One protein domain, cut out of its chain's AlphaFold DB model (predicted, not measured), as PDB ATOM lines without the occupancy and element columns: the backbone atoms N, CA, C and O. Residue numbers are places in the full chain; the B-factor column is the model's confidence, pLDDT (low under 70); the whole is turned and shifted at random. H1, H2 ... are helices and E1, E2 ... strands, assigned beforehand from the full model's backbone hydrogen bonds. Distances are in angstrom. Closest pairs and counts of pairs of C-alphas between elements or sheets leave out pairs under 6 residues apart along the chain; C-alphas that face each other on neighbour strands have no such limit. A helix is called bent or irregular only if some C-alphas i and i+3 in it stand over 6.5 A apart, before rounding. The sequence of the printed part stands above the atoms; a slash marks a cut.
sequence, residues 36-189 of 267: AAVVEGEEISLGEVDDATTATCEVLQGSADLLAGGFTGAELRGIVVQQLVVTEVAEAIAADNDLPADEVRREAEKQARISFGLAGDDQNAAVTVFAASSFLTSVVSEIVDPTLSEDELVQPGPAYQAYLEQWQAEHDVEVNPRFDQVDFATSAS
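AT A GLANCE: This is residues 36 to 189 of the 267 residues of an uncharacterized protein of Nocardioides marinus (UniProt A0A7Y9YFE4). A small three-stranded sheet covers one side of the long helix H3; H5 packs on H3's other side, with H4 beyond it on H5. H1 stands across one end of H5 and H6 across the other. The 154 printed residues hold, in order, E1, E2, H1, H2, H3, H4, H5, H6 and E3; the antiparallel sheet runs E2 E1 E3, and the class is mostly helix. The whole is compact, radius of gyration of the C-alphas 15.3 A, spanning 37 by 35 by 29 A.

IN THESE COORDINATES: Find C-alpha 36 at (248.911, 237.522, 184.898), where E1, residues 36 to 39, begins; E2 is residues 42 to 45; E3, residues 173 to 175, ends at C-alpha 175 at (248.908, 238.278, 178.683). H3, residues 73 to 96, runs 34.7 A; H5, 125 to 144, 28.9 A; H1, 46 to 61, 22.4 A; H4, 101 to 115, 21.0 A; H6, 158 to 170, 18.8 A. H2 is 64 to 67. H5 is irregular, C-alphas 130 and 133 being 7.3 A apart, with a kink of 47 degrees near residue 132.

HOW THE PARTS SIT: Look first at E1, with the hairpin partner E2 (N 44 to O 37, 2.9 A) and E3 (N 38 to O 174, 2.8 A). H3 is on one face, height 8.7 A, making two layers, a helix over a sheet; H1 only grazes the sheet. The hub H5 touches H3 (closest C-alphas Ala 90 and Leu 136, 4.7 A), H4 (Glu 109 and Ala 131, 5.0 A), H1 (Thr 56 and Ala 126, 4.4 A) and H6 (Val 144 and Ala 159, 6.2 A). H4 is at a steep tilt of 56 degrees, opposite ways; H1 and H6 are about perpendicular, 80 and 76 degrees. Helix packing is mostly crossed, 0 of 6 pairs being at a shallow tilt. H2 only just touches H1, only at the corner, with 3 pairs within 8 A. Every O i to N i+4 pair is within hydrogen-bond range in H1, H3, H4 and H6, but 13 of 16 in H5; H2 is too short for one.

THE WHOLE: The C-alphas of Gly 69 and Asp 98 lie farthest apart, 41.7 A. The printed part has no cut; the link H5 to H6 is long. Confidence is under 70 at residues 119 to 123, 146 to 156 and 185 to 189.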
ATOM      1  N   ALA A  36     248.361 238.587 185.721       93.31
ATOM      2  CA  ALA A  36     248.911 237.522 184.898       93.31
ATOM      3  C   ALA A  36     248.398 237.641 183.468       93.31
ATOM      4  O   ALA A  36     249.179 237.482 182.532       93.31
ATOM      5  N   ALA A  37     247.121 237.974 183.329       93.94
ATOM      6  CA  ALA A  37     246.478 238.307 182.078       93.94
ATOM      7  C   ALA A  37     245.247 239.183 182.342       93.94
ATOM      8  O   ALA A  37     244.782 239.285 183.480       93.94
ATOM      9  N   VAL A  38     244.753 239.821 181.289       93.31
ATOM     10  CA  VAL A  38     243.495 240.557 181.260       93.31
ATOM     11  C   VAL A  38     242.720 240.107 180.026       93.31
ATOM     12  O   VAL A  38     243.276 240.117 178.928       93.31
ATOM     13  N   VAL A  39     241.460 239.722 180.203       94.00
ATOM     14  CA  VAL A  39     240.560 239.303 179.119       94.00
ATOM     15  C   VAL A  39     239.331 240.194 179.178       94.00
ATOM     16  O   VAL A  39     238.631 240.197 180.185       94.00
ATOM     17  N   GLU A  40     239.110 241.024 178.157       91.81
ATOM     18  CA  GLU A  40     237.968 241.956 178.107       91.81
ATOM     19  C   GLU A  40     237.834 242.864 179.353       91.81
ATOM     20  O   GLU A  40     236.760 243.332 179.730       91.81
ATOM     21  N   GLY A  41     238.963 243.150 180.006       88.88
ATOM     22  CA  GLY A  41     239.032 243.962 181.219       88.88
ATOM     23  C   GLY A  41     238.907 243.194 182.540       88.88
ATOM     24  O   GLY A  41     239.163 243.815 183.576       88.88
ATOM     25  N   GLU A  42     238.592 241.896 182.519       93.06
ATOM     26  CA  GLU A  42     238.647 241.011 183.691       93.06
ATOM     27  C   GLU A  42     240.096 240.599 183.976       93.06
ATOM     28  O   GLU A  42     240.856 240.301 183.053       93.06
ATOM     29  N   GLU A  43     240.518 240.654 185.241       94.88
ATOM     30  CA  GLU A  43     241.926 240.498 185.623       94.88
ATOM     31  C   GLU A  43     242.183 239.141 186.278       94.88
ATOM     32  O   GLU A  43     241.753 238.896 187.401       94.88
ATOM     33  N   ILE A  44     243.024 238.321 185.643       95.75
ATOM     34  CA  ILE A  44     243.584 237.120 186.271       95.75
ATOM     35  C   ILE A  44     244.796 237.548 187.095       95.75
ATOM     36  O   ILE A  44     245.806 238.016 186.552       95.75
ATOM     37  N   SER A  45     244.733 237.386 188.415       96.06
ATOM     38  CA  SER A  45     245.798 237.855 189.310       96.06
ATOM     39  C   SER A  45     246.975 236.873 189.408       96.06
ATOM     40  O   SER A  45     246.843 235.668 189.206       96.06
ATOM     41  N   LEU A  46     248.164 237.357 189.788       93.75
ATOM     42  CA  LEU A  46     249.305 236.465 190.048       93.75
ATOM     43  C   LEU A  46     249.076 235.538 191.242       93.75
ATOM     44  O   LEU A  46     249.621 234.440 191.247       93.75
ATOM     45  N   GLY A  47     248.316 235.994 192.241       94.44
ATOM     46  CA  GLY A  47     248.000 235.190 193.419       94.44
ATOM     47  C   GLY A  47     247.121 234.000 193.056       94.44
ATOM     48  O   GLY A  47     247.431 232.879 193.430       94.44
ATOM     49  N   GLU A  48     246.102 234.236 192.232       95.12
ATOM     50  CA  GLU A  48     245.241 233.180 191.699       95.12
ATOM     51  C   GLU A  48     246.033 232.144 190.896       95.12
ATOM     52  O   GLU A  48     245.875 230.944 191.093       95.12
ATOM     53  N   VAL A  49     246.954 232.606 190.049       94.81
ATOM     54  CA  VAL A  49     247.856 231.723 189.303       94.81
ATOM     55  C   VAL A  49     248.727 230.881 190.237       94.81
ATOM     56  O   VAL A  49     248.937 229.702 189.966       94.81
ATOM     57  N   ASP A  50     249.259 231.459 191.315       93.31
ATOM     58  CA  ASP A  50     250.097 230.738 192.278       93.31
ATOM     59  C   ASP A  50     249.289 229.690 193.071       93.31
ATOM     60  O   ASP A  50     249.754 228.556 193.243       93.31
ATOM     61  N   ASP A  51     248.067 230.033 193.484       93.56
ATOM     62  CA  ASP A  51     247.145 229.127 194.175       93.56
ATOM     63  C   ASP A  51     246.720 227.970 193.256       93.56
ATOM     64  O   ASP A  51     246.828 226.798 193.631       93.56
ATOM     65  N   ALA A  52     246.328 228.277 192.015       94.75
ATOM     66  CA  ALA A  52     245.979 227.284 191.005       94.75
ATOM     67  C   ALA A  52     247.178 226.398 190.635       94.75
ATOM     68  O   ALA A  52     247.031 225.186 190.544       94.75
ATOM     69  N   THR A  53     248.386 226.958 190.517       93.31
ATOM     70  CA  THR A  53     249.620 226.183 190.271       93.31
ATOM     71  C   THR A  53     249.884 225.174 191.381       93.31
ATOM     72  O   THR A  53     250.225 224.024 191.098       93.31
ATOM     73  N   THR A  54     249.716 225.589 192.637       92.25
ATOM     74  CA  THR A  54     249.903 224.708 193.795       92.25
ATOM     75  C   THR A  54     248.885 223.571 193.764       92.25
ATOM     76  O   THR A  54     249.269 222.403 193.775       92.25
ATOM     77  N   ALA A  55     247.601 223.904 193.608       91.75
ATOM     78  CA  ALA A  55     246.526 222.922 193.556       91.75
ATOM     79  C   ALA A  55     246.668 221.951 192.369       91.75
ATOM     80  O   ALA A  55     246.473 220.745 192.512       91.75
ATOM     81  N   THR A  56     247.037 222.451 191.185       91.94
ATOM     82  CA  THR A  56     247.269 221.613 190.003       91.94
ATOM     83  C   THR A  56     248.437 220.663 190.234       91.94
ATOM     84  O   THR A  56     248.337 219.495 189.863       91.94
ATOM     85  N   CYS A  57     249.519 221.115 190.877       91.69
ATOM     86  CA  CYS A  57     250.636 220.230 191.178       91.69
ATOM     87  C   CYS A  57     250.233 219.080 192.112       91.69
ATOM     88  O   CYS A  57     250.570 217.934 191.826       91.69
ATOM     89  N   GLU A  58     249.460 219.359 193.165       89.62
ATOM     90  CA  GLU A  58     248.961 218.328 194.089       89.62
ATOM     91  C   GLU A  58     248.155 217.245 193.353       89.62
ATOM     92  O   GLU A  58     248.329 216.050 193.597       89.62
ATOM     93  N   VAL A  59     247.309 217.642 192.396       88.38
ATOM     94  CA  VAL A  59     246.554 216.687 191.569       88.38
ATOM     95  C   VAL A  59     247.477 215.872 190.667       88.38
ATOM     96  O   VAL A  59     247.336 214.650 190.583       88.38
ATOM     97  N   LEU A  60     248.426 216.528 189.995       88.75
ATOM     98  CA  LEU A  60     249.372 215.858 189.104       88.75
ATOM     99  C   LEU A  60     250.219 214.837 189.872       88.75
ATOM    100  O   LEU A  60     250.400 213.720 189.396       88.75
ATOM    101  N   GLN A  61     250.660 215.162 191.086       86.56
ATOM    102  CA  GLN A  61     251.410 214.250 191.956       86.56
ATOM    103  C   GLN A  61     250.673 212.948 192.270       86.56
ATOM    104  O   GLN A  61     251.308 211.898 192.378       86.56
ATOM    105  N   GLY A  62     249.339 212.982 192.300       83.56
ATOM    106  CA  GLY A  62     248.500 211.793 192.432       83.56
ATOM    107  C   GLY A  62     248.435 210.897 191.185       83.56
ATOM    108  O   GLY A  62     247.880 209.800 191.268       83.56
ATOM    109  N   SER A  63     248.981 211.321 190.038       81.50
ATOM    110  CA  SER A  63     248.870 210.611 188.758       81.50
ATOM    111  C   SER A  63     250.157 210.660 187.927       81.50
ATOM    112  O   SER A  63     250.456 211.628 187.223       81.50
ATOM    113  N   ALA A  64     250.900 209.551 187.939       75.31
ATOM    114  CA  ALA A  64     252.151 209.411 187.191       75.31
ATOM    115  C   ALA A  64     251.981 209.598 185.670       75.31
ATOM    116  O   ALA A  64     252.877 210.139 185.021       75.31
ATOM    117  N   ASP A  65     250.834 209.189 185.117       79.12
ATOM    118  CA  ASP A  65     250.537 209.331 183.687       79.12
ATOM    119  C   ASP A  65     250.389 210.805 183.280       79.12
ATOM    120  O   ASP A  65     250.796 211.188 182.185       79.12
ATOM    121  N   LEU A  66     249.853 211.647 184.170       80.56
ATOM    122  CA  LEU A  66     249.645 213.075 183.911       80.56
ATOM    123  C   LEU A  66     250.884 213.911 184.192       80.56
ATOM    124  O   LEU A  66     251.126 214.901 183.507       80.56
ATOM    125  N   LEU A  67     251.677 213.509 185.189       82.31
ATOM    126  CA  LEU A  67     252.936 214.175 185.489       82.31
ATOM    127  C   LEU A  67     253.897 214.130 184.311       82.31
ATOM    128  O   LEU A  67     254.674 215.064 184.163       82.31
ATOM    129  N   ALA A  68     253.876 213.056 183.510       79.94
ATOM    130  CA  ALA A  68     254.760 212.895 182.359       79.94
ATOM    131  C   ALA A  68     256.212 213.292 182.702       79.94
ATOM    132  O   ALA A  68     256.843 214.098 182.014       79.94
ATOM    133  N   GLY A  69     256.741 212.737 183.799       77.50
ATOM    134  CA  GLY A  69     258.090 213.014 184.315       77.50
ATOM    135  C   GLY A  69     258.224 214.272 185.180       77.50
ATOM    136  O   GLY A  69     259.247 214.452 185.828       77.50
ATOM    137  N   GLY A  70     257.191 215.098 185.267       85.56
ATOM    138  CA  GLY A  70     257.134 216.292 186.098       85.56
ATOM    139  C   GLY A  70     257.298 217.588 185.312       85.56
ATOM    140  O   GLY A  70     257.663 217.604 184.136       85.56
ATOM    141  N   PHE A  71     257.028 218.690 186.003       86.25
ATOM    142  CA  PHE A  71     257.050 220.041 185.450       86.25
ATOM    143  C   PHE A  71     257.982 220.928 186.264       86.25
ATOM    144  O   PHE A  71     258.055 220.811 187.487       86.25
ATOM    145  N   THR A  72     258.652 221.885 185.626       86.19
ATOM    146  CA  THR A  72     259.243 222.983 186.409       86.19
ATOM    147  C   THR A  72     258.132 223.890 186.944       86.19
ATOM    148  O   THR A  72     257.082 224.039 186.321       86.19
ATOM    149  N   GLY A  73     258.358 224.572 188.066       84.56
ATOM    150  CA  GLY A  73     257.368 225.503 188.618       84.56
ATOM    151  C   GLY A  73     257.066 226.685 187.686       84.56
ATOM    152  O   GLY A  73     255.968 227.229 187.704       84.56
ATOM    153  N   ALA A  74     258.024 227.091 186.845       84.38
ATOM    154  CA  ALA A  74     257.801 228.123 185.831       84.38
ATOM    155  C   ALA A  74     256.957 227.608 184.657       84.38
ATOM    156  O   ALA A  74     256.136 228.343 184.118       84.38
ATOM    157  N   GLU A  75     257.173 226.356 184.258       83.62
ATOM    158  CA  GLU A  75     256.386 225.683 183.230       83.62
ATOM    159  C   GLU A  75     254.939 225.487 183.672       83.62
ATOM    160  O   GLU A  75     254.035 225.972 182.997       83.62
ATOM    161  N   LEU A  76     254.725 224.873 184.839       89.25
ATOM    162  CA  LEU A  76     253.379 224.627 185.350       89.25
ATOM    163  C   LEU A  76     252.597 225.934 185.516       89.25
ATOM    164  O   LEU A  76     251.440 226.017 185.118       89.25
ATOM    165  N   ARG A  77     253.254 226.988 186.015       91.94
ATOM    166  CA  ARG A  77     252.649 228.317 186.125       91.94
ATOM    167  C   ARG A  77     252.231 228.888 184.764       91.94
ATOM    168  O   ARG A  77     251.190 229.527 184.676       91.94
ATOM    169  N   GLY A  78     253.026 228.671 183.715       89.69
ATOM    170  CA  GLY A  78     252.676 229.081 182.351       89.69
ATOM    171  C   GLY A  78     251.449 228.337 181.816       89.69
ATOM    172  O   GLY A  78     250.539 228.971 181.287       89.69
ATOM    173  N   ILE A  79     251.384 227.020 182.037       90.12
ATOM    174  CA  ILE A  79     250.226 226.188 181.669       90.12
ATOM    175  C   ILE A  79     248.964 226.680 182.384       90.12
ATOM    176  O   ILE A  79     247.931 226.874 181.749       90.12
ATOM    177  N   VAL A  80     249.049 226.933 183.691       94.62
ATOM    178  CA  VAL A  80     247.920 227.431 184.487       94.62
ATOM    179  C   VAL A  80     247.417 228.775 183.969       94.62
ATOM    180  O   VAL A  80     246.216 228.926 183.778       94.62
ATOM    181  N   VAL A  81     248.308 229.725 183.670       95.38
ATOM    182  CA  VAL A  81     247.912 231.022 183.088       95.38
ATOM    183  C   VAL A  81     247.160 230.830 181.782       95.38
ATOM    184  O   VAL A  81     246.108 231.432 181.600       95.38
ATOM    185  N   GLN A  82     247.667 229.972 180.894       93.31
ATOM    186  CA  GLN A  82     246.994 229.683 179.634       93.31
ATOM    187  C   GLN A  82     245.582 229.131 179.869       93.31
ATOM    188  O   GLN A  82     244.646 229.598 179.233       93.31
ATOM    189  N   GLN A  83     245.405 228.183 180.794       94.62
ATOM    190  CA  GLN A  83     244.083 227.607 181.065       94.62
ATOM    191  C   GLN A  83     243.122 228.596 181.746       94.62
ATOM    192  O   GLN A  83     241.929 228.591 181.445       94.62
ATOM    193  N   LEU A  84     243.612 229.485 182.614       96.19
ATOM    194  CA  LEU A  84     242.776 230.546 183.188       96.19
ATOM    195  C   LEU A  84     242.337 231.543 182.107       96.19
ATOM    196  O   LEU A  84     241.157 231.856 182.018       96.19
ATOM    197  N   VAL A  85     243.237 231.946 181.202       96.06
ATOM    198  CA  VAL A  85     242.877 232.784 180.041       96.06
ATOM    199  C   VAL A  85     241.838 232.093 179.157       96.06
ATOM    200  O   VAL A  85     240.870 232.722 178.750       96.06
ATOM    201  N   VAL A  86     242.003 230.796 178.880       95.00
ATOM    202  CA  VAL A  86     241.018 229.994 178.129       95.00
ATOM    203  C   VAL A  86     239.650 229.999 178.817       95.00
ATOM    204  O   VAL A  86     238.631 230.083 178.134       95.00
ATOM    205  N   THR A  87     239.624 229.930 180.149       95.88
ATOM    206  CA  THR A  87     238.383 229.980 180.937       95.88
ATOM    207  C   THR A  87     237.699 231.335 180.788       95.88
ATOM    208  O   THR A  87     236.533 231.372 180.410       95.88
ATOM    209  N   GLU A  88     238.426 232.436 180.984       96.69
ATOM    210  CA  GLU A  88     237.879 233.793 180.835       96.69
ATOM    211  C   GLU A  88     237.384 234.072 179.410       96.69
ATOM    212  O   GLU A  88     236.328 234.669 179.210       96.69
ATOM    213  N   VAL A  89     238.096 233.580 178.393       96.19
ATOM    214  CA  VAL A  89     237.646 233.670 176.997       96.19
ATOM    215  C   VAL A  89     236.338 232.905 176.788       96.19
ATOM    216  O   VAL A  89     235.433 233.408 176.126       96.19
ATOM    217  N   ALA A  90     236.195 231.714 177.374       95.88
ATOM    218  CA  ALA A  90     234.941 230.967 177.312       95.88
ATOM    219  C   ALA A  90     233.790 231.711 178.012       95.88
ATOM    220  O   ALA A  90     232.669 231.706 177.502       95.88
ATOM    221  N   GLU A  91     234.053 232.379 179.140       97.12
ATOM    222  CA  GLU A  91     233.055 233.208 179.828       97.12
ATOM    223  C   GLU A  91     232.629 234.412 178.989       97.12
ATOM    224  O   GLU A  91     231.430 234.658 178.844       97.12
ATOM    225  N   ALA A  92     233.587 235.112 178.381       96.62
ATOM    226  CA  ALA A  92     233.315 236.255 177.520       96.62
ATOM    227  C   ALA A  92     232.499 235.851 176.279       96.62
ATOM    228  O   ALA A  92     231.450 236.437 176.014       96.62
ATOM    229  N   ILE A  93     232.894 234.772 175.589       96.12
ATOM    230  CA  ILE A  93     232.132 234.228 174.454       96.12
ATOM    231  C   ILE A  93     230.717 233.834 174.891       96.12
ATOM    232  O   ILE A  93     229.743 234.137 174.200       96.12
ATOM    233  N   ALA A  94     230.567 233.156 176.030       96.38
ATOM    234  CA  ALA A  94     229.251 232.768 176.518       96.38
ATOM    235  C   ALA A  94     228.371 233.994 176.819       96.38
ATOM    236  O   ALA A  94     227.192 233.996 176.459       96.38
ATOM    237  N   ALA A  95     228.941 235.045 177.417       96.38
ATOM    238  CA  ALA A  95     228.243 236.294 177.700       96.38
ATOM    239  C   ALA A  95     227.790 237.016 176.420       96.38
ATOM    240  O   ALA A  95     226.633 237.433 176.342       96.38
ATOM    241  N   ASP A  96     228.648 237.097 175.398       95.69
ATOM    242  CA  ASP A  96     228.329 237.724 174.106       95.69
ATOM    243  C   ASP A  96     227.181 237.026 173.360       95.69
ATOM    244  O   ASP A  96     226.489 237.642 172.544       95.69
ATOM    245  N   ASN A  97     226.972 235.737 173.639       94.50
ATOM    246  CA  ASN A  97     225.988 234.890 172.964       94.50
ATOM    247  C   ASN A  97     224.793 234.508 173.859       94.50
ATOM    248  O   ASN A  97     224.020 233.624 173.489       94.50
ATOM    249  N   ASP A  98     224.626 235.159 175.017       95.50
ATOM    250  CA  ASP A  98     223.551 234.889 175.988       95.50
ATOM    251  C   ASP A  98     223.477 233.404 176.437       95.50
ATOM    252  O   ASP A  98     222.398 232.869 176.724       95.50
ATOM    253  N   LEU A  99     224.623 232.716 176.505       94.75
ATOM    254  CA  LEU A  99     224.728 231.316 176.925       94.75
ATOM    255  C   LEU A  99     224.857 231.189 178.456       94.75
ATOM    256  O   LEU A  99     225.468 232.038 179.110       94.75
ATOM    257  N   PRO A 100     224.330 230.110 179.070       94.81
ATOM    258  CA  PRO A 100     224.418 229.894 180.512       94.81
ATOM    259  C   PRO A 100     225.813 229.385 180.927       94.81
ATOM    260  O   PRO A 100     225.970 228.220 181.297       94.81
ATOM    261  N   ALA A 101     226.823 230.263 180.898       93.50
ATOM    262  CA  ALA A 101     228.231 229.950 181.182       93.50
ATOM    263  C   ALA A 101     228.425 229.107 182.456       93.50
ATOM    264  O   ALA A 101     229.089 228.075 182.427       93.50
ATOM    265  N   ASP A 102     227.762 229.481 183.556       93.81
ATOM    266  CA  ASP A 102     227.841 228.773 184.839       93.81
ATOM    267  C   ASP A 102     227.356 227.315 184.779       93.81
ATOM    268  O   ASP A 102     227.784 226.475 185.572       93.81
ATOM    269  N   GLU A 103     226.392 226.998 183.915       93.31
ATOM    270  CA  GLU A 103     225.898 225.629 183.744       93.31
ATOM    271  C   GLU A 103     226.884 224.795 182.931       93.31
ATOM    272  O   GLU A 103     227.271 223.714 183.378       93.31
ATOM    273  N   VAL A 104     227.359 225.341 181.811       92.88
ATOM    274  CA  VAL A 104     228.334 224.675 180.939       92.88
ATOM    275  C   VAL A 104     229.661 224.454 181.678       92.88
ATOM    276  O   VAL A 104     230.196 223.345 181.660       92.88
ATOM    277  N   ARG A 105     230.150 225.459 182.420       93.69
ATOM    278  CA  ARG A 105     231.362 225.356 183.248       93.69
ATOM    279  C   ARG A 105     231.227 224.252 184.292       93.69
ATOM    280  O   ARG A 105     232.115 223.417 184.417       93.69
ATOM    281  N   ARG A 106     230.099 224.187 185.009       92.31
ATOM    282  CA  ARG A 106     229.873 223.145 186.028       92.31
ATOM    283  C   ARG A 106     229.874 221.734 185.447       92.31
ATOM    284  O   ARG A 106     230.355 220.822 186.117       92.31
ATOM    285  N   GLU A 107     229.351 221.533 184.239       91.81
ATOM    286  CA  GLU A 107     229.416 220.215 183.600       91.81
ATOM    287  C   GLU A 107     230.849 219.876 183.165       91.81
ATOM    288  O   GLU A 107     231.326 218.783 183.470       91.81
ATOM    289  N   ALA A 108     231.580 220.827 182.576       92.00
ATOM    290  CA  ALA A 108     232.994 220.655 182.239       92.00
ATOM    291  C   ALA A 108     233.851 220.308 183.476       92.00
ATOM    292  O   ALA A 108     234.634 219.357 183.453       92.00
ATOM    293  N   GLU A 109     233.648 221.016 184.590       92.31
ATOM    294  CA  GLU A 109     234.309 220.747 185.872       92.31
ATOM    295  C   GLU A 109     233.933 219.381 186.448       92.31
ATOM    296  O   GLU A 109     234.784 218.670 186.988       92.31
ATOM    297  N   LYS A 110     232.665 218.975 186.325       90.62
ATOM    298  CA  LYS A 110     232.208 217.648 186.744       90.62
ATOM    299  C   LYS A 110     232.904 216.545 185.951       90.62
ATOM    300  O   LYS A 110     233.362 215.576 186.558       90.62
ATOM    301  N   GLN A 111     233.034 216.697 184.634       88.50
ATOM    302  CA  GLN A 111     233.775 215.746 183.804       88.50
ATOM    303  C   GLN A 111     235.259 215.717 184.175       88.50
ATOM    304  O   GLN A 111     235.806 214.635 184.384       88.50
ATOM    305  N   ALA A 112     235.892 216.878 184.377       89.88
ATOM    306  CA  ALA A 112     237.278 216.949 184.836       89.88
ATOM    307  C   ALA A 112     237.472 216.198 186.166       89.88
ATOM    308  O   ALA A 112     238.353 215.349 186.278       89.88
ATOM    309  N   ARG A 113     236.604 216.410 187.164       89.12
ATOM    310  CA  ARG A 113     236.676 215.677 188.444       89.12
ATOM    311  C   ARG A 113     236.620 214.163 188.254       89.12
ATOM    312  O   ARG A 113     237.383 213.447 188.899       89.12
ATOM    313  N   ILE A 114     235.752 213.680 187.363       87.12
ATOM    314  CA  ILE A 114     235.634 212.251 187.042       87.12
ATOM    315  C   ILE A 114     236.922 211.742 186.384       87.12
ATOM    316  O   ILE A 114     237.471 210.735 186.832       87.12
ATOM    317  N   SER A 115     237.425 212.442 185.366       84.06
ATOM    318  CA  SER A 115     238.636 212.066 184.626       84.06
ATOM    319  C   SER A 115     239.887 212.040 185.503       84.06
ATOM    320  O   SER A 115     240.744 211.177 185.319       84.06
ATOM    321  N   PHE A 116     239.976 212.952 186.471       81.19
ATOM    322  CA  PHE A 116     241.136 213.120 187.345       81.19
ATOM    323  C   PHE A 116     240.970 212.476 188.731       81.19
ATOM    324  O   PHE A 116     241.857 212.592 189.572       81.19
ATOM    325  N   GLY A 117     239.857 211.777 188.988       80.06
ATOM    326  CA  GLY A 117     239.615 211.077 190.255       80.06
ATOM    327  C   GLY A 117     239.516 212.001 191.476       80.06
ATOM    328  O   GLY A 117     239.812 211.579 192.595       80.06
ATOM    329  N   LEU A 118     239.113 213.257 191.277       79.25
ATOM    330  CA  LEU A 118     239.042 214.270 192.327       79.25
ATOM    331  C   LEU A 118     237.781 214.059 193.173       79.25
ATOM    332  O   LEU A 118     236.661 214.083 192.663       79.25
ATOM    333  N   ALA A 119     237.961 213.823 194.473       65.88
ATOM    334  CA  ALA A 119     236.856 213.578 195.393       65.88
ATOM    335  C   ALA A 119     236.229 214.889 195.905       65.88
ATOM    336  O   ALA A 119     236.939 215.814 196.286       65.88
ATOM    337  N   GLY A 120     234.895 214.915 195.994       62.03
ATOM    338  CA  GLY A 120     234.123 216.008 196.598       62.03
ATOM    339  C   GLY A 120     233.759 217.155 195.646       62.03
ATOM    340  O   GLY A 120     234.268 217.254 194.530       62.03
ATOM    341  N   ASP A 121     232.865 218.026 196.124       58.56
ATOM    342  CA  ASP A 121     232.423 219.259 195.446       58.56
ATOM    343  C   ASP A 121     233.284 220.475 195.834       58.56
ATOM    344  O   ASP A 121     232.947 221.612 195.503       58.56
ATOM    345  N   ASP A 122     234.385 220.263 196.563       58.22
ATOM    346  CA  ASP A 122     235.224 221.360 197.037       58.22
ATOM    347  C   ASP A 122     235.750 222.169 195.844       58.22
ATOM    348  O   ASP A 122     236.135 221.613 194.804       58.22
ATOM    349  N   GLN A 123     235.716 223.497 195.982       59.69
ATOM    350  CA  GLN A 123     236.292 224.428 195.016       59.69
ATOM    351  C   GLN A 123     237.805 224.229 195.021       59.69
ATOM    352  O   GLN A 123     238.518 224.767 195.864       59.69
ATOM    353  N   ASN A 124     238.276 223.388 194.111       76.25
ATOM    354  CA  ASN A 124     239.684 223.141 193.888       76.25
ATOM    355  C   ASN A 124     240.068 223.901 192.617       76.25
ATOM    356  O   ASN A 124     239.555 223.582 191.546       76.25
ATOM    357  N   ALA A 125     240.959 224.886 192.740       85.94
ATOM    358  CA  ALA A 125     241.422 225.709 191.622       85.94
ATOM    359  C   ALA A 125     242.020 224.872 190.472       85.94
ATOM    360  O   ALA A 125     241.946 225.265 189.310       85.94
ATOM    361  N   ALA A 126     242.532 223.672 190.770       89.25
ATOM    362  CA  ALA A 126     242.987 222.734 189.752       89.25
ATOM    363  C   ALA A 126     241.855 222.263 188.829       89.25
ATOM    364  O   ALA A 126     242.089 222.032 187.648       89.25
ATOM    365  N   VAL A 127     240.630 222.116 189.346       91.69
ATOM    366  CA  VAL A 127     239.482 221.648 188.555       91.69
ATOM    367  C   VAL A 127     239.183 222.630 187.429       91.69
ATOM    368  O   VAL A 127     238.997 222.189 186.301       91.69
ATOM    369  N   THR A 128     239.212 223.935 187.707       91.50
ATOM    370  CA  THR A 128     239.044 224.979 186.688       91.50
ATOM    371  C   THR A 128     240.131 224.878 185.619       91.50
ATOM    372  O   THR A 128     239.818 224.834 184.433       91.50
ATOM    373  N   VAL A 129     241.398 224.714 186.023       93.44
ATOM    374  CA  VAL A 129     242.525 224.525 185.090       93.44
ATOM    375  C   VAL A 129     242.310 223.310 184.180       93.44
ATOM    376  O   VAL A 129     242.529 223.396 182.975       93.44
ATOM    377  N   PHE A 130     241.860 222.182 184.729       91.88
ATOM    378  CA  PHE A 130     241.619 220.965 183.953       91.88
ATOM    379  C   PHE A 130     240.351 221.020 183.087       91.88
ATOM    380  O   PHE A 130     240.279 220.329 182.071       91.88
ATOM    381  N   ALA A 131     239.355 221.815 183.480       93.44
ATOM    382  CA  ALA A 131     238.083 221.959 182.774       93.44
ATOM    383  C   ALA A 131     238.106 223.036 181.681       93.44
ATOM    384  O   ALA A 131     237.250 223.020 180.802       93.44
ATOM    385  N   ALA A 132     239.070 223.958 181.706       93.81
ATOM    386  CA  ALA A 132     239.120 225.125 180.826       93.81
ATOM    387  C   ALA A 132     238.927 224.786 179.336       93.81
ATOM    388  O   ALA A 132     238.071 225.355 178.659       93.81
ATOM    389  N   SER A 133     239.683 223.809 178.829       90.38
ATOM    390  CA  SER A 133     239.627 223.429 177.412       90.38
ATOM    391  C   SER A 133     238.283 222.806 177.008       90.38
ATOM    392  O   SER A 133     237.769 223.108 175.929       90.38
ATOM    393  N   SER A 134     237.689 221.954 177.854       90.75
ATOM    394  CA  SER A 134     236.370 221.373 177.570       90.75
ATOM    395  C   SER A 134     235.267 222.418 177.696       90.75
ATOM    396  O   SER A 134     234.376 222.447 176.854       90.75
ATOM    397  N   PHE A 135     235.368 223.329 178.665       94.44
ATOM    398  CA  PHE A 135     234.437 224.441 178.823       94.44
ATOM    399  C   PHE A 135     234.406 225.338 177.578       94.44
ATOM    400  O   PHE A 135     233.331 225.533 177.006       94.44
ATOM    401  N   LEU A 136     235.566 225.799 177.094       93.25
ATOM    402  CA  LEU A 136     235.646 226.574 175.851       93.25
ATOM    403  C   LEU A 136     235.079 225.787 174.661       93.25
ATOM    404  O   LEU A 136     234.297 226.322 173.874       93.25
ATOM    405  N   THR A 137     235.431 224.501 174.558       90.38
ATOM    406  CA  THR A 137     234.947 223.621 173.484       90.38
ATOM    407  C   THR A 137     233.424 223.542 173.458       90.38
ATOM    408  O   THR A 137     232.824 223.690 172.392       90.38
ATOM    409  N   SER A 138     232.795 223.358 174.618       90.62
ATOM    410  CA  SER A 138     231.341 223.303 174.754       90.62
ATOM    411  C   SER A 138     230.689 224.640 174.405       90.62
ATOM    412  O   SER A 138     229.753 224.657 173.611       90.62
ATOM    413  N   VAL A 139     231.209 225.761 174.919       93.25
ATOM    414  CA  VAL A 139     230.660 227.102 174.642       93.25
ATOM    415  C   VAL A 139     230.672 227.416 173.147       93.25
ATOM    416  O   VAL A 139     229.650 227.812 172.594       93.25
ATOM    417  N   VAL A 140     231.803 227.220 172.466       91.75
ATOM    418  CA  VAL A 140     231.895 227.543 171.034       91.75
ATOM    419  C   VAL A 140     231.053 226.581 170.198       91.75
ATOM    420  O   VAL A 140     230.455 226.996 169.207       91.75
ATOM    421  N   SER A 141     230.970 225.306 170.582       87.62
ATOM    422  CA  SER A 141     230.186 224.311 169.837       87.62
ATOM    423  C   SER A 141     228.691 224.628 169.816       87.62
ATOM    424  O   SER A 141     228.075 224.486 168.763       87.62
ATOM    425  N   GLU A 142     228.129 225.175 170.899       87.81
ATOM    426  CA  GLU A 142     226.742 225.679 170.922       87.81
ATOM    427  C   GLU A 142     226.480 226.767 169.858       87.81
ATOM    428  O   GLU A 142     225.348 226.952 169.406       87.81
ATOM    429  N   ILE A 143     227.528 227.471 169.423       89.06
ATOM    430  CA  ILE A 143     227.449 228.575 168.460       89.06
ATOM    431  C   ILE A 143     227.677 228.075 167.031       89.06
ATOM    432  O   ILE A 143     226.914 228.407 166.119       89.06
ATOM    433  N   VAL A 144     228.747 227.301 166.813       86.00
ATOM    434  CA  VAL A 144     229.206 226.941 165.460       86.00
ATOM    435  C   VAL A 144     228.632 225.626 164.941       86.00
ATOM    436  O   VAL A 144     228.540 225.456 163.723       86.00
ATOM    437  N   ASP A 145     228.240 224.706 165.824       72.06
ATOM    438  CA  ASP A 145     227.608 223.437 165.457       72.06
ATOM    439  C   ASP A 145     226.716 222.895 166.596       72.06
ATOM    440  O   ASP A 145     227.081 221.940 167.289       72.06
ATOM    441  N   PRO A 146     225.502 223.455 166.772       62.72
ATOM    442  CA  PRO A 146     224.579 223.073 167.847       62.72
ATOM    443  C   PRO A 146     223.983 221.662 167.672       62.72
ATOM    444  O   PRO A 146     223.045 221.288 168.375       62.72
ATOM    445  N   THR A 147     224.442 220.894 166.675       59.91
ATOM    446  CA  THR A 147     223.952 219.539 166.387       59.91
ATOM    447  C   THR A 147     224.893 218.432 166.847       59.91
ATOM    448  O   THR A 147     224.500 217.265 166.788       59.91
ATOM    449  N   LEU A 148     226.091 218.779 167.328       57.81
ATOM    450  CA  LEU A 148     227.046 217.824 167.882       57.81
ATOM    451  C   LEU A 148     226.593 217.350 169.262       57.81
ATOM    452  O   LEU A 148     226.217 218.141 170.124       57.81
ATOM    453  N   SER A 149     226.627 216.037 169.475       55.91
ATOM    454  CA  SER A 149     226.459 215.470 170.814       55.91
ATOM    455  C   SER A 149     227.724 215.676 171.663       55.91
ATOM    456  O   SER A 149     228.819 215.799 171.116       55.91
ATOM    457  N   GLU A 150     227.603 215.677 172.999       54.75
ATOM    458  CA  GLU A 150     228.750 215.822 173.925       54.75
ATOM    459  C   GLU A 150     229.869 214.788 173.659       54.75
ATOM    460  O   GLU A 150     231.048 215.086 173.844       54.75
ATOM    461  N   ASP A 151     229.514 213.606 173.141       49.62
ATOM    462  CA  ASP A 151     230.442 212.526 172.775       49.62
ATOM    463  C   ASP A 151     231.215 212.790 171.460       49.62
ATOM    464  O   ASP A 151     232.219 212.129 171.184       49.62
ATOM    465  N   GLU A 152     230.767 213.736 170.626       50.97
ATOM    466  CA  GLU A 152     231.367 214.069 169.322       50.97
ATOM    467  C   GLU A 152     232.352 215.253 169.388       50.97
ATOM    468  O   GLU A 152     233.059 215.517 168.414       50.97
ATOM    469  N   LEU A 153     232.499 215.898 170.550       59.56
ATOM    470  CA  LEU A 153     233.392 217.046 170.796       59.56
ATOM    471  C   LEU A 153     234.893 216.691 170.877       59.56
ATOM    472  O   LEU A 153     235.705 217.452 171.397       59.56
ATOM    473  N   VAL A 154     235.296 215.531 170.353       53.34
ATOM    474  CA  VAL A 154     236.649 214.965 170.523       53.34
ATOM    475  C   VAL A 154     237.730 215.770 169.782       53.34
ATOM    476  O   VAL A 154     238.906 215.718 170.149       53.34
ATOM    477  N   GLN A 155     237.358 216.527 168.747       57.19
ATOM    478  CA  GLN A 155     238.248 217.432 168.014       57.19
ATOM    479  C   GLN A 155     237.430 218.613 167.463       57.19
ATOM    480  O   GLN A 155     236.529 218.378 166.653       57.19
ATOM    481  N   PRO A 156     237.740 219.868 167.824       64.50
ATOM    482  CA  PRO A 156     237.081 221.015 167.216       64.50
ATOM    483  C   PRO A 156     237.334 221.069 165.698       64.50
ATOM    484  O   PRO A 156     238.465 220.946 165.228       64.50
ATOM    485  N   GLY A 157     236.263 221.230 164.913       70.75
ATOM    486  CA  GLY A 157     236.337 221.338 163.451       70.75
ATOM    487  C   GLY A 157     236.775 222.729 162.957       70.75
ATOM    488  O   GLY A 157     236.877 223.666 163.743       70.75
ATOM    489  N   PRO A 158     236.969 222.933 161.638       79.06
ATOM    490  CA  PRO A 158     237.431 224.217 161.087       79.06
ATOM    491  C   PRO A 158     236.556 225.432 161.438       79.06
ATOM    492  O   PRO A 158     237.056 226.550 161.489       79.06
ATOM    493  N   ALA A 159     235.257 225.223 161.676       82.50
ATOM    494  CA  ALA A 159     234.334 226.288 162.073       82.50
ATOM    495  C   ALA A 159     234.603 226.808 163.495       82.50
ATOM    496  O   ALA A 159     234.504 228.009 163.720       82.50
ATOM    497  N   TYR A 160     234.993 225.926 164.421       85.88
ATOM    498  CA  TYR A 160     235.402 226.299 165.778       85.88
ATOM    499  C   TYR A 160     236.619 227.223 165.740       85.88
ATOM    500  O   TYR A 160     236.618 228.299 166.330       85.88
ATOM    501  N   GLN A 161     237.633 226.823 164.971       84.75
ATOM    502  CA  GLN A 161     238.874 227.576 164.835       84.75
ATOM    503  C   GLN A 161     238.631 228.953 164.199       84.75
ATOM    504  O   GLN A 161     239.079 229.967 164.724       84.75
ATOM    505  N   ALA A 162     237.853 229.002 163.113       85.44
ATOM    506  CA  ALA A 162     237.505 230.259 162.453       85.44
ATOM    507  C   ALA A 162     236.710 231.212 163.364       85.44
ATOM    508  O   ALA A 162     236.860 232.428 163.256       85.44
ATOM    509  N   TYR A 163     235.871 230.673 164.254       90.38
ATOM    510  CA  TYR A 163     235.134 231.474 165.226       90.38
ATOM    511  C   TYR A 163     236.066 232.105 166.261       90.38
ATOM    512  O   TYR A 163     235.995 233.312 166.472       90.38
ATOM    513  N   LEU A 164     236.968 231.323 166.861       90.00
ATOM    514  CA  LEU A 164     237.927 231.845 167.839       90.00
ATOM    515  C   LEU A 164     238.884 232.872 167.229       90.00
ATOM    516  O   LEU A 164     239.165 233.886 167.859       90.00
ATOM    517  N   GLU A 165     239.336 232.645 165.994       89.62
ATOM    518  CA  GLU A 165     240.137 233.609 165.229       89.62
ATOM    519  C   GLU A 165     239.417 234.946 165.061       89.62
ATOM    520  O   GLU A 165     240.008 236.008 165.257       89.62
ATOM    521  N   GLN A 166     238.136 234.895 164.691       90.19
ATOM    522  CA  GLN A 166     237.334 236.097 164.540       90.19
ATOM    523  C   GLN A 166     237.115 236.788 165.887       90.19
ATOM    524  O   GLN A 166     237.310 237.997 165.979       90.19
ATOM    525  N   TRP A 167     236.740 236.030 166.917       92.94
ATOM    526  CA  TRP A 167     236.496 236.566 168.251       92.94
ATOM    527  C   TRP A 167     237.762 237.240 168.802       92.94
ATOM    528  O   TRP A 167     237.736 238.415 169.148       92.94
ATOM    529  N   GLN A 168     238.924 236.582 168.749       90.94
ATOM    530  CA  GLN A 168     240.179 237.178 169.222       90.94
ATOM    531  C   GLN A 168     240.598 238.431 168.429       90.94
ATOM    532  O   GLN A 168     241.293 239.290 168.962       90.94
ATOM    533  N   ALA A 169     240.198 238.569 167.160       90.94
ATOM    534  CA  ALA A 169     240.492 239.769 166.374       90.94
ATOM    535  C   ALA A 169     239.636 240.988 166.770       90.94
ATOM    536  O   ALA A 169     240.000 242.122 166.441       90.94
ATOM    537  N   GLU A 170     238.495 240.757 167.420       93.00
ATOM    538  CA  GLU A 170     237.529 241.785 167.824       93.00
ATOM    539  C   GLU A 170     237.615 242.126 169.326       93.00
ATOM    540  O   GLU A 170     237.126 243.188 169.719       93.00
ATOM    541  N   HIS A 171     238.276 241.281 170.124       92.31
ATOM    542  CA  HIS A 171     238.354 241.365 171.587       92.31
ATOM    543  C   HIS A 171     239.800 241.493 172.106       92.31
ATOM    544  O   HIS A 171     240.759 241.039 171.479       92.31
ATOM    545  N   ASP A 172     239.961 242.112 173.275       89.06
ATOM    546  CA  ASP A 172     241.251 242.378 173.908       89.06
ATOM    547  C   ASP A 172     241.648 241.236 174.864       89.06
ATOM    548  O   ASP A 172     241.055 241.033 175.928       89.06
ATOM    549  N   VAL A 173     242.721 240.521 174.510       90.75
ATOM    550  CA  VAL A 173     243.388 239.524 175.365       90.75
ATOM    551  C   VAL A 173     244.836 239.951 175.583       90.75
ATOM    552  O   VAL A 173     245.674 239.862 174.685       90.75
ATOM    553  N   GLU A 174     245.150 240.414 176.791       90.56
ATOM    554  CA  GLU A 174     246.489 240.868 177.172       90.56
ATOM    555  C   GLU A 174     247.118 239.889 178.167       90.56
ATOM    556  O   GLU A 174     246.716 239.827 179.327       90.56
ATOM    557  N   VAL A 175     248.159 239.154 177.766       90.00
ATOM    558  CA  VAL A 175     248.908 238.278 178.683       90.00
ATOM    559  C   VAL A 175     250.204 238.952 179.113       90.00
ATOM    560  O   VAL A 175     250.946 239.508 178.298       90.00
ATOM    561  N   ASN A 176     250.511 238.888 180.413       88.00
ATOM    562  CA  ASN A 176     251.732 239.460 180.964       88.00
ATOM    563  C   ASN A 176     252.959 238.914 180.200       88.00
ATOM    564  O   ASN A 176     253.120 237.696 180.142       88.00
ATOM    565  N   PRO A 177     253.871 239.770 179.692       85.81
ATOM    566  CA  PRO A 177     255.020 239.353 178.875       85.81
ATOM    567  C   PRO A 177     255.974 238.342 179.525       85.81
ATOM    568  O   PRO A 177     256.877 237.831 178.869       85.81
ATOM    569  N   ARG A 178     255.828 238.092 180.830       83.75
ATOM    570  CA  ARG A 178     256.550 237.032 181.544       83.75
ATOM    571  C   ARG A 178     256.067 235.617 181.198       83.75
ATOM    572  O   ARG A 178     256.732 234.664 181.594       83.75
ATOM    573  N   PHE A 179     254.910 235.497 180.558       86.12
ATOM    574  CA  PHE A 179     254.278 234.246 180.168       86.12
ATOM    575  C   PHE A 179     254.181 234.132 178.650       86.12
ATOM    576  O   PHE A 179     254.274 235.128 177.926       86.12
ATOM    577  N   ASP A 180     253.978 232.900 178.195       82.69
ATOM    578  CA  ASP A 180     253.702 232.609 176.798       82.69
ATOM    579  C   ASP A 180     252.359 233.243 176.406       82.69
ATOM    580  O   ASP A 180     251.389 233.211 177.167       82.69
ATOM    581  N   GLN A 181     252.329 233.880 175.236       82.88
ATOM    582  CA  GLN A 181     251.125 234.541 174.740       82.88
ATOM    583  C   GLN A 181     250.100 233.487 174.317       82.88
ATOM    584  O   GLN A 181     250.459 232.464 173.733       82.88
ATOM    585  N   VAL A 182     248.825 233.747 174.606       81.00
ATOM    586  CA  VAL A 182     247.730 232.870 174.188       81.00
ATOM    587  C   VAL A 182     247.225 233.347 172.836       81.00
ATOM    588  O   VAL A 182     246.643 234.423 172.711       81.00
ATOM    589  N   ASP A 183     247.483 232.542 171.816       80.56
ATOM    590  CA  ASP A 183     247.047 232.788 170.451       80.56
ATOM    591  C   ASP A 183     246.105 231.657 170.039       80.56
ATOM    592  O   ASP A 183     246.522 230.507 169.903       80.56
ATOM    593  N   PHE A 184     244.821 231.982 169.901       76.06
ATOM    594  CA  PHE A 184     243.808 231.054 169.421       76.06
ATOM    595  C   PHE A 184     243.782 230.992 167.896       76.06
ATOM    596  O   PHE A 184     243.183 230.064 167.365       76.06
ATOM    597  N   ALA A 185     244.422 231.930 167.190       63.47
ATOM    598  CA  ALA A 185     244.508 231.973 165.734       63.47
ATOM    599  C   ALA A 185     245.673 231.154 165.169       63.47
ATOM    600  O   ALA A 185     245.605 230.620 164.061       63.47
ATOM    601  N   THR A 186     246.745 231.029 165.939       58.16
ATOM    602  CA  THR A 186     247.925 230.272 165.540       58.16
ATOM    603  C   THR A 186     247.870 228.875 166.149       58.16
ATOM    604  O   THR A 186     247.844 228.709 167.366       58.16
ATOM    605  N   SER A 187     247.870 227.832 165.310       47.72
ATOM    606  CA  SER A 187     247.929 226.449 165.803       47.72
ATOM    607  C   SER A 187     249.142 226.260 166.728       47.72
ATOM    608  O   SER A 187     250.226 226.755 166.414       47.72
ATOM    609  N   ALA A 188     248.981 225.525 167.837       45.22
ATOM    610  CA  ALA A 188     249.985 225.372 168.904       45.22
ATOM    611  C   ALA A 188     251.415 225.029 168.419       45.22
ATOM    612  O   ALA A 188     252.394 225.331 169.098       45.22
ATOM    613  N   SER A 189     251.540 224.450 167.223       36.59
ATOM    614  CA  SER A 189     252.796 224.088 166.555       36.59
ATOM    615  C   SER A 189     253.694 225.268 166.142       36.59
ATOM    616  O   SER A 189     254.882 225.047 165.922       36.59
TER     617      SER A 189